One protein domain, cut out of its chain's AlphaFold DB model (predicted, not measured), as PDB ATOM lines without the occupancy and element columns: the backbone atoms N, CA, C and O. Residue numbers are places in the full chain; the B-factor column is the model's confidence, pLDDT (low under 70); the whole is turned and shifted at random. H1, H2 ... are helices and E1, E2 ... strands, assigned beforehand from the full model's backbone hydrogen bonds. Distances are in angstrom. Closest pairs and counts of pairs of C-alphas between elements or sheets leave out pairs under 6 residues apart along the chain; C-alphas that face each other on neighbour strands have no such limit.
ATOM      1  N   THR A   4       6.403  55.791 -30.865       94.00
ATOM      2  CA  THR A   4       6.511  56.010 -29.420       94.00
ATOM      3  C   THR A   4       7.552  55.047 -28.877       94.00
ATOM      4  O   THR A   4       7.572  53.881 -29.264       94.00
ATOM      5  N   ARG A   5       8.444  55.530 -28.013       94.56
ATOM      6  CA  ARG A   5       9.466  54.697 -27.374       94.56
ATOM      7  C   ARG A   5       9.115  54.509 -25.909       94.56
ATOM      8  O   ARG A   5       8.796  55.490 -25.242       94.56
ATOM      9  N   TYR A   6       9.234  53.274 -25.441       96.19
ATOM     10  CA  TYR A   6       9.083  52.903 -24.041       96.19
ATOM     11  C   TYR A   6      10.405  52.340 -23.521       96.19
ATOM     12  O   TYR A   6      11.178  51.731 -24.267       96.19
ATOM     13  N   SER A   7      10.683  52.593 -22.251       96.50
ATOM     14  CA  SER A   7      11.837  52.070 -21.530       96.50
ATOM     15  C   SER A   7      11.477  50.768 -20.819       96.50
ATOM     16  O   SER A   7      10.309  50.492 -20.547       96.50
ATOM     17  N   ALA A   8      12.491  49.978 -20.468       94.69
ATOM     18  CA  ALA A   8      12.298  48.855 -19.558       94.69
ATOM     19  C   ALA A   8      11.694  49.344 -18.227       94.69
ATOM     20  O   ALA A   8      12.128  50.357 -17.675       94.69
ATOM     21  N   GLY A   9      10.700  48.622 -17.719       93.00
ATOM     22  CA  GLY A   9       9.945  48.958 -16.514       93.00
ATOM     23  C   GLY A   9       8.728  49.857 -16.746       93.00
ATOM     24  O   GLY A   9       7.888  49.949 -15.845       93.00
ATOM     25  N   ASP A  10       8.585  50.476 -17.923       94.19
ATOM     26  CA  ASP A  10       7.390  51.254 -18.257       94.19
ATOM     27  C   ASP A  10       6.151  50.351 -18.286       94.19
ATOM     28  O   ASP A  10       6.215  49.185 -18.682       94.19
ATOM     29  N   ILE A  11       5.014  50.897 -17.851       91.50
ATOM     30  CA  ILE A  11       3.729  50.192 -17.889       91.50
ATOM     31  C   ILE A  11       3.306  50.049 -19.348       91.50
ATOM     32  O   ILE A  11       3.305  51.030 -20.099       91.50
ATOM     33  N   VAL A  12       2.926  48.835 -19.734       90.94
ATOM     34  CA  VAL A  12       2.402  48.555 -21.067       90.94
ATOM     35  C   VAL A  12       1.021  49.197 -21.195       90.94
ATOM     36  O   VAL A  12       0.148  48.926 -20.369       90.94
ATOM     37  N   PRO A  13       0.790  50.042 -22.210       90.25
ATOM     38  CA  PRO A  13      -0.532  50.586 -22.485       90.25
ATOM     39  C   PRO A  13      -1.590  49.494 -22.694       90.25
ATOM     40  O   PRO A  13      -1.322  48.472 -23.325       90.25
ATOM     41  N   ASP A  14      -2.812  49.771 -22.249       87.94
ATOM     42  CA  ASP A  14      -4.006  48.929 -22.436       87.94
ATOM     43  C   ASP A  14      -4.303  48.591 -23.908       87.94
ATOM     44  O   ASP A  14      -4.828  47.534 -24.239       87.94
ATOM     45  N   ASN A  15      -3.922  49.481 -24.819       86.38
ATOM     46  CA  ASN A  15      -4.059  49.288 -26.257       86.38
ATOM     47  C   ASN A  15      -2.957  48.420 -26.898       86.38
ATOM     48  O   ASN A  15      -2.959  48.264 -28.124       86.38
ATOM     49  N   ILE A  16      -2.010  47.914 -26.097       88.62
ATOM     50  CA  ILE A  16      -0.991  46.929 -26.483       88.62
ATOM     51  C   ILE A  16      -1.286  45.583 -25.818       88.62
ATOM     52  O   ILE A  16      -1.391  44.577 -26.517       88.62
ATOM     53  N   CYS A  17      -1.465  45.580 -24.497       86.06
ATOM     54  CA  CYS A  17      -1.905  44.408 -23.747       86.06
ATOM     55  C   CYS A  17      -3.136  44.762 -22.917       86.06
ATOM     56  O   CYS A  17      -3.112  45.744 -22.170       86.06
ATOM     57  N   GLU A  18      -4.178  43.938 -22.999       80.94
ATOM     58  CA  GLU A  18      -5.287  43.996 -22.057       80.94
ATOM     59  C   GLU A  18      -4.761  43.642 -20.664       80.94
ATOM     60  O   GLU A  18      -4.117  42.615 -20.456       80.94
ATOM     61  N   GLN A  19      -4.976  44.540 -19.703       73.12
ATOM     62  CA  GLN A  19      -4.505  44.321 -18.340       73.12
ATOM     63  C   GLN A  19      -5.405  43.265 -17.678       73.12
ATOM     64  O   GLN A  19      -6.618  43.481 -17.611       73.12
ATOM     65  N   PRO A  20      -4.853  42.152 -17.158       68.06
ATOM     66  CA  PRO A  20      -5.652  41.051 -16.613       68.06
ATOM     67  C   PRO A  20      -6.464  41.466 -15.373       68.06
ATOM     68  O   PRO A  20      -7.511  40.887 -15.082       68.06
ATOM     69  N   SER A  21      -6.016  42.494 -14.639       68.81
ATOM     70  CA  SER A  21      -6.799  43.193 -13.610       68.81
ATOM     71  C   SER A  21      -6.183  44.559 -13.282       68.81
ATOM     72  O   SER A  21      -5.008  44.786 -13.551       68.81
ATOM     73  N   GLU A  22      -6.924  45.450 -12.610       64.81
ATOM     74  CA  GLU A  22      -6.401  46.759 -12.157       64.81
ATOM     75  C   GLU A  22      -5.215  46.654 -11.173       64.81
ATOM     76  O   GLU A  22      -4.523  47.639 -10.919       64.81
ATOM     77  N   TRP A  23      -4.970  45.464 -10.614       65.62
ATOM     78  CA  TRP A  23      -3.936  45.215  -9.606       65.62
ATOM     79  C   TRP A  23      -2.664  44.585 -10.178       65.62
ATOM     80  O   TRP A  23      -1.638  44.573  -9.497       65.62
ATOM     81  N   VAL A  24      -2.714  44.081 -11.413       72.69
ATOM     82  CA  VAL A  24      -1.581  43.440 -12.087       72.69
ATOM     83  C   VAL A  24      -1.217  44.287 -13.296       72.69
ATOM     84  O   VAL A  24      -1.937  44.303 -14.287       72.69
ATOM     85  N   LEU A  25      -0.104  45.012 -13.187       80.00
ATOM     86  CA  LEU A  25       0.398  45.867 -14.259       80.00
ATOM     87  C   LEU A  25       1.455  45.127 -15.067       80.00
ATOM     88  O   LEU A  25       2.543  44.853 -14.556       80.00
ATOM     89  N   VAL A  26       1.167  44.884 -16.343       86.69
ATOM     90  CA  VAL A  26       2.174  44.392 -17.287       86.69
ATOM     91  C   VAL A  26       3.172  45.513 -17.565       86.69
ATOM     92  O   VAL A  26       2.791  46.655 -17.846       86.69
ATOM     93  N   ARG A  27       4.467  45.198 -17.491       91.38
ATOM     94  CA  ARG A  27       5.554  46.142 -17.788       91.38
ATOM     95  C   ARG A  27       6.386  45.649 -18.952       91.38
ATOM     96  O   ARG A  27       6.523  44.447 -19.144       91.38
ATOM     97  N   PHE A  28       6.990  46.569 -19.692       93.94
ATOM     98  CA  PHE A  28       8.017  46.193 -20.653       93.94
ATOM     99  C   PHE A  28       9.252  45.683 -19.907       93.94
ATOM    100  O   PHE A  28       9.754  46.352 -19.003       93.94
ATOM    101  N   ALA A  29       9.745  44.500 -20.261       93.62
ATOM    102  CA  ALA A  29      10.977  43.962 -19.683       93.62
ATOM    103  C   ALA A  29      12.223  44.620 -20.297       93.62
ATOM    104  O   ALA A  29      13.239  44.774 -19.621       93.62
ATOM    105  N   ILE A  30      12.121  45.067 -21.552       94.75
ATOM    106  CA  ILE A  30      13.192  45.726 -22.304       94.75
ATOM    107  C   ILE A  30      12.678  46.991 -23.004       94.75
ATOM    108  O   ILE A  30      11.467  47.179 -23.118       94.75
ATOM    109  N   PRO A  31      13.556  47.887 -23.485       96.81
ATOM    110  CA  PRO A  31      13.111  49.039 -24.255       96.81
ATOM    111  C   PRO A  31      12.513  48.616 -25.604       96.81
ATOM    112  O   PRO A  31      13.056  47.756 -26.302       96.81
ATOM    113  N   VAL A  32      11.422  49.275 -25.996       96.44
ATOM    114  CA  VAL A  32      10.703  48.983 -27.244       96.44
ATOM    115  C   VAL A  32      10.359  50.253 -28.018       96.44
ATOM    116  O   VAL A  32      10.197  51.342 -27.458       96.44
ATOM    117  N   GLU A  33      10.206  50.105 -29.328       96.06
ATOM    118  CA  GLU A  33       9.639  51.106 -30.222       96.06
ATOM    119  C   GLU A  33       8.298  50.619 -30.773       96.06
ATOM    120  O   GLU A  33       8.200  49.542 -31.361       96.06
ATOM    121  N   VAL A  34       7.267  51.446 -30.619       94.88
ATOM    122  CA  VAL A  34       5.916  51.179 -31.108       94.88
ATOM    123  C   VAL A  34       5.630  52.074 -32.303       94.88
ATOM    124  O   VAL A  34       5.679  53.302 -32.201       94.88
ATOM    125  N   TYR A  35       5.306  51.456 -33.433       92.69
ATOM    126  CA  TYR A  35       4.940  52.130 -34.671       92.69
ATOM    127  C   TYR A  35       3.444  51.969 -34.934       92.69
ATOM    128  O   TYR A  35       2.884  50.881 -34.798       92.69
ATOM    129  N   TYR A  36       2.800  53.062 -35.344       87.62
ATOM    130  CA  TYR A  36       1.384  53.062 -35.712       87.62
ATOM    131  C   TYR A  36       1.230  52.686 -37.190       87.62
ATOM    132  O   TYR A  36       1.645  53.444 -38.076       87.62
ATOM    133  N   GLY A  37       0.655  51.510 -37.434       78.88
ATOM    134  CA  GLY A  37       0.291  50.985 -38.745       78.88
ATOM    135  C   GLY A  37      -1.046  51.526 -39.260       78.88
ATOM    136  O   GLY A  37      -1.688  52.386 -38.653       78.88
ATOM    137  N   TYR A  38      -1.464  51.030 -40.424       74.12
ATOM    138  CA  TYR A  38      -2.770  51.351 -41.004       74.12
ATOM    139  C   TYR A  38      -3.885  50.595 -40.264       74.12
ATOM    140  O   TYR A  38      -3.695  49.444 -39.884       74.12
ATOM    141  N   GLY A  39      -5.054  51.217 -40.072       70.44
ATOM    142  CA  GLY A  39      -6.218  50.538 -39.482       70.44
ATOM    143  C   GLY A  39      -6.064  50.163 -38.003       70.44
ATOM    144  O   GLY A  39      -6.434  49.064 -37.619       70.44
ATOM    145  N   SER A  40      -5.509  51.062 -37.182       78.06
ATOM    146  CA  SER A  40      -5.286  50.874 -35.731       78.06
ATOM    147  C   SER A  40      -4.250  49.814 -35.344       78.06
ATOM    148  O   SER A  40      -3.986  49.652 -34.151       78.06
ATOM    149  N   VAL A  41      -3.625  49.149 -36.321       88.00
ATOM    150  CA  VAL A  41      -2.569  48.164 -36.074       88.00
ATOM    151  C   VAL A  41      -1.361  48.830 -35.419       88.00
ATOM    152  O   VAL A  41      -0.940  49.917 -35.824       88.00
ATOM    153  N   ARG A  42      -0.779  48.176 -34.416       91.50
ATOM    154  CA  ARG A  42       0.460  48.604 -33.755       91.50
ATOM    155  C   ARG A  42       1.540  47.561 -33.975       91.50
ATOM    156  O   ARG A  42       1.288  46.372 -33.840       91.50
ATOM    157  N   HIS A  43       2.748  48.013 -34.274       94.19
ATOM    158  CA  HIS A  43       3.917  47.150 -34.414       94.19
ATOM    159  C   HIS A  43       4.897  47.467 -33.288       94.19
ATOM    160  O   HIS A  43       5.327  48.616 -33.168       94.19
ATOM    161  N   VAL A  44       5.226  46.475 -32.467       94.81
ATOM    162  CA  VAL A  44       6.118  46.615 -31.312       94.81
ATOM    163  C   VAL A  44       7.433  45.921 -31.625       94.81
ATOM    164  O   VAL A  44       7.474  44.706 -31.815       94.81
ATOM    165  N   TYR A  45       8.508  46.699 -31.670       96.12
ATOM    166  CA  TYR A  45       9.855  46.212 -31.939       96.12
ATOM    167  C   TYR A  45      10.734  46.409 -30.709       96.12
ATOM    168  O   TYR A  45      10.682  47.484 -30.107       96.12
ATOM    169  N   PRO A  46      11.593  45.447 -30.357       96.69
ATOM    170  CA  PRO A  46      12.601  45.677 -29.342       96.69
ATOM    171  C   PRO A  46      13.676  46.632 -29.876       96.69
ATOM    172  O   PRO A  46      13.856  46.787 -31.088       96.69
ATOM    173  N   THR A  47      14.409  47.296 -28.982       95.56
ATOM    174  CA  THR A  47      15.568  48.101 -29.408       95.56
ATOM    175  C   THR A  47      16.818  47.266 -29.675       95.56
ATOM    176  O   THR A  47      17.725  47.756 -30.342       95.56
ATOM    177  N   GLU A  48      16.851  46.028 -29.179       94.88
ATOM    178  CA  GLU A  48      17.919  45.036 -29.361       94.88
ATOM    179  C   GLU A  48      17.297  43.679 -29.743       94.88
ATOM    180  O   GLU A  48      16.140  43.443 -29.398       94.88
ATOM    181  N   PRO A  49      17.997  42.789 -30.467       94.88
ATOM    182  CA  PRO A  49      17.456  41.476 -30.809       94.88
ATOM    183  C   PRO A  49      17.156  40.620 -29.572       94.88
ATOM    184  O   PRO A  49      17.965  40.553 -28.648       94.88
ATOM    185  N   ILE A  50      16.022  39.927 -29.602       95.00
ATOM    186  CA  ILE A  50      15.599  38.935 -28.600       95.00
ATOM    187  C   ILE A  50      15.303  37.600 -29.284       95.00
ATOM    188  O   ILE A  50      15.151  37.541 -30.507       95.00
ATOM    189  N   GLU A  51      15.212  36.515 -28.520       93.00
ATOM    190  CA  GLU A  51      14.908  35.196 -29.078       93.00
ATOM    191  C   GLU A  51      13.398  34.970 -29.200       93.00
ATOM    192  O   GLU A  51      12.949  34.253 -30.101       93.00
ATOM    193  N   ARG A  52      12.605  35.574 -28.306       91.44
ATOM    194  CA  ARG A  52      11.157  35.364 -28.210       91.44
ATOM    195  C   ARG A  52      10.393  36.632 -27.851       91.44
ATOM    196  O   ARG A  52      10.896  37.500 -27.150       91.44
ATOM    197  N   THR A  53       9.145  36.731 -28.297       91.06
ATOM    198  CA  THR A  53       8.293  37.907 -28.060       91.06
ATOM    199  C   THR A  53       7.867  38.055 -26.604       91.06
ATOM    200  O   THR A  53       7.637  39.176 -26.161       91.06
ATOM    201  N   GLU A  54       7.813  36.966 -25.832       89.94
ATOM    202  CA  GLU A  54       7.512  37.025 -24.400       89.94
ATOM    203  C   GLU A  54       8.576  37.814 -23.617       89.94
ATOM    204  O   GLU A  54       8.257  38.419 -22.598       89.94
ATOM    205  N   GLU A  55       9.813  37.893 -24.121       91.81
ATOM    206  CA  GLU A  55      10.899  38.676 -23.510       91.81
ATOM    207  C   GLU A  55      10.667  40.193 -23.584       91.81
ATOM    208  O   GLU A  55      11.362  40.958 -22.916       91.81
ATOM    209  N   LEU A  56       9.685  40.659 -24.366       92.38
ATOM    210  CA  LEU A  56       9.293  42.071 -24.395       92.38
ATOM    211  C   LEU A  56       8.628  42.513 -23.086       92.38
ATOM    212  O   LEU A  56       8.604  43.710 -22.788       92.38
ATOM    213  N   PHE A  57       8.096  41.578 -22.297       91.50
ATOM    214  CA  PHE A  57       7.209  41.878 -21.183       91.50
ATOM    215  C   PHE A  57       7.628  41.162 -19.905       91.50
ATOM    216  O   PHE A  57       8.152  40.054 -19.918       91.50
ATOM    217  N   ASN A  58       7.363  41.806 -18.775       86.31
ATOM    218  CA  ASN A  58       7.488  41.212 -17.459       86.31
ATOM    219  C   ASN A  58       6.077  40.983 -16.909       86.31
ATOM    220  O   ASN A  58       5.365  41.945 -16.604       86.31
ATOM    221  N   VAL A  59       5.674  39.716 -16.846       77.06
ATOM    222  CA  VAL A  59       4.384  39.265 -16.311       77.06
ATOM    223  C   VAL A  59       4.659  38.283 -15.184       77.06
ATOM    224  O   VAL A  59       5.372  37.295 -15.373       77.06
ATOM    225  N   ASP A  60       4.076  38.540 -14.015       66.88
ATOM    226  CA  ASP A  60       4.162  37.641 -12.865       66.88
ATOM    227  C   ASP A  60       3.290  36.395 -13.101       66.88
ATOM    228  O   ASP A  60       2.144  36.313 -12.664       66.88
ATOM    229  N   GLY A  61       3.844  35.403 -13.802       60.41
ATOM    230  CA  GLY A  61       3.279  34.052 -13.890       60.41
ATOM    231  C   GLY A  61       2.229  33.807 -14.980       60.41
ATOM    232  O   GLY A  61       1.785  32.665 -15.111       60.41
ATOM    233  N   GLU A  62       1.874  34.808 -15.790       63.16
ATOM    234  CA  GLU A  62       0.988  34.655 -16.957       63.16
ATOM    235  C   GLU A  62       1.765  34.698 -18.282       63.16
ATOM    236  O   GLU A  62       2.800  35.357 -18.396       63.16
ATOM    237  N   ARG A  63       1.277  33.978 -19.306       66.00
ATOM    238  CA  ARG A  63       1.832  34.091 -20.663       66.00
ATOM    239  C   ARG A  63       1.319  35.374 -21.301       66.00
ATOM    240  O   ARG A  63       0.120  35.611 -21.348       66.00
ATOM    241  N   VAL A  64       2.242  36.166 -21.839       69.38
ATOM    242  CA  VAL A  64       1.935  37.441 -22.499       69.38
ATOM    243  C   VAL A  64       0.987  37.254 -23.684       69.38
ATOM    244  O   VAL A  64       0.128  38.097 -23.902       69.38
ATOM    245  N   ASP A  65       1.133  36.162 -24.437       67.75
ATOM    246  CA  ASP A  65       0.417  35.959 -25.703       67.75
ATOM    247  C   ASP A  65      -1.111  36.017 -25.554       67.75
ATOM    248  O   ASP A  65      -1.794  36.445 -26.480       67.75
ATOM    249  N   ASP A  66      -1.643  35.655 -24.383       73.00
ATOM    250  CA  ASP A  66      -3.081  35.696 -24.095       73.00
ATOM    251  C   ASP A  66      -3.586  37.118 -23.764       73.00
ATOM    252  O   ASP A  66      -4.787  37.374 -23.802       73.00
ATOM    253  N   LEU A  67      -2.676  38.045 -23.445       78.69
ATOM    254  CA  LEU A  67      -2.974  39.429 -23.052       78.69
ATOM    255  C   LEU A  67      -2.788  40.425 -24.201       78.69
ATOM    256  O   LEU A  67      -3.285  41.548 -24.131       78.69
ATOM    257  N   VAL A  68      -2.039  40.066 -25.245       86.81
ATOM    258  CA  VAL A  68      -1.728  40.975 -26.355       86.81
ATOM    259  C   VAL A  68      -2.980  41.221 -27.193       86.81
ATOM    260  O   VAL A  68      -3.669  40.295 -27.612       86.81
ATOM    261  N   ASN A  69      -3.264  42.491 -27.474       86.50
ATOM    262  CA  ASN A  69      -4.422  42.867 -28.273       86.50
ATOM    263  C   ASN A  69      -4.306  42.342 -29.723       86.50
ATOM    264  O   ASN A  69      -3.239  42.407 -30.330       86.50
ATOM    265  N   GLU A  70      -5.420  41.899 -30.321       87.12
ATOM    266  CA  GLU A  70      -5.453  41.310 -31.675       87.12
ATOM    267  C   GLU A  70      -4.900  42.230 -32.790       87.12
ATOM    268  O   GLU A  70      -4.443  41.755 -33.832       87.12
ATOM    269  N   TYR A  71      -4.898  43.552 -32.576       89.12
ATOM    270  CA  TYR A  71      -4.362  44.545 -33.514       89.12
ATOM    271  C   TYR A  71      -2.883  44.876 -33.264       89.12
ATOM    272  O   TYR A  71      -2.366  45.857 -33.806       89.12
ATOM    273  N   VAL A  72      -2.183  44.095 -32.444       92.31
ATOM    274  CA  VAL A  72      -0.772  44.300 -32.111       92.31
ATOM    275  C   VAL A  72       0.067  43.197 -32.729       92.31
ATOM    276  O   VAL A  72      -0.236  42.016 -32.614       92.31
ATOM    277  N   GLN A  73       1.150  43.597 -33.383       92.50
ATOM    278  CA  GLN A  73       2.147  42.690 -33.924       92.50
ATOM    279  C   GLN A  73       3.466  42.881 -33.192       92.50
ATOM    280  O   GLN A  73       3.993  43.995 -33.118       92.50
ATOM    281  N   LEU A  74       3.979  41.785 -32.647       93.81
ATOM    282  CA  LEU A  74       5.225  41.743 -31.899       93.81
ATOM    283  C   LEU A  74       6.346  41.214 -32.788       93.81
ATOM    284  O   LEU A  74       6.138  40.330 -33.618       93.81
ATOM    285  N   TYR A  75       7.544  41.748 -32.592       94.75
ATOM    286  CA  TYR A  75       8.731  41.357 -33.340       94.75
ATOM    287  C   TYR A  75       9.865  41.021 -32.380       94.75
ATOM    288  O   TYR A  75       9.904  41.505 -31.253       94.75
ATOM    289  N   THR A  76      10.809  40.211 -32.846       95.75
ATOM    290  CA  THR A  76      12.024  39.853 -32.100       95.75
ATOM    291  C   THR A  76      13.266  40.595 -32.594       95.75
ATOM    292  O   THR A  76      14.300  40.609 -31.934       95.75
ATOM    293  N   THR A  77      13.165  41.246 -33.751       96.44
ATOM    294  CA  THR A  77      14.258  41.981 -34.391       96.44
ATOM    295  C   THR A  77      13.969  43.481 -34.347       96.44
ATOM    296  O   THR A  77      12.829  43.878 -34.612       96.44
ATOM    297  N   PRO A  78      14.962  44.339 -34.062       95.62
ATOM    298  CA  PRO A  78      14.776  45.780 -34.096       95.62
ATOM    299  C   PRO A  78      14.306  46.281 -35.462       95.62
ATOM    300  O   PRO A  78      14.802  45.857 -36.504       95.62
ATOM    301  N   HIS A  79      13.408  47.270 -35.469       93.44
ATOM    302  CA  HIS A  79      12.862  47.830 -36.712       93.44
ATOM    303  C   HIS A  79      13.953  48.305 -37.694       93.44
ATOM    304  O   HIS A  79      13.786  48.220 -38.907       93.44
ATOM    305  N   HIS A  80      15.078  48.821 -37.185       90.38
ATOM    306  CA  HIS A  80      16.164  49.342 -38.018       90.38
ATOM    307  C   HIS A  80      16.976  48.257 -38.744       90.38
ATOM    308  O   HIS A  80      17.638  48.585 -39.724       90.38
ATOM    309  N   GLU A  81      16.911  47.001 -38.297       91.25
ATOM    310  CA  GLU A  81      17.597  45.861 -38.923       91.25
ATOM    311  C   GLU A  81      16.748  45.175 -40.004       91.25
ATOM    312  O   GLU A  81      17.268  44.412 -40.811       91.25
ATOM    313  N   LEU A  82      15.444  45.459 -40.059       83.62
ATOM    314  CA  LEU A  82      14.512  44.892 -41.042       83.62
ATOM    315  C   LEU A  82      14.514  45.638 -42.389       83.62
ATOM    316  O   LEU A  82      13.585  45.481 -43.185       83.62
TER     317      LEU A  82
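Overview. This is residues 4 to 82 of the 83 residues of an uncharacterized protein of Haloferax sp. CBA1149 (UniProt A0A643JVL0). There is little regular structure: two long loops, residues 7 to 31 and 57 to 71, lie mostly over one face of a small four-strand sheet, with short helix H1 beside the strands. Of 79 printed residues 20 are in named elements, mostly strand, along the chain E1 E2 E3 H1 E4; the mixed sheet runs, strand beside strand, E1 E2 E3 E4. It is compact, radius of gyration of the C-alphas 11.7 A, spanning 36 by 27 by 18 A.

Along the chain. Find E2, residues 32 to 36, beginning at C-alpha 32 (10.703, 48.983, -27.244); E2 and E3, residues 42 to 46, each run 13.2 A. E1 is residues 4 to 6, H1 53 to 56; E4, 72 to 74, ends at C-alpha 74 (5.225, 41.743, -31.899).

Arrangement. Hairpins E1 and E2, and E2 and E3, make a meander, antiparallel neighbours in succession; find N 4 and O 34, 2.9 A, and N 33 and O 45, 2.8 A, within hydrogen-bond range. E3, H1 and E4 form a strand-helix-strand unit, parallel strands joined through a helix, its crossover right-handed; N 44 and O 73 are 2.8 A apart. H1, too short for an O i to N i+4 pair, is on the sheet, over none of its strands.

Size, cuts and confidence. The printed part has no cut; links E1 to E2 and H1 to E4 are long. Residues 20 to 23 and 60 to 65 have pLDDT under 70.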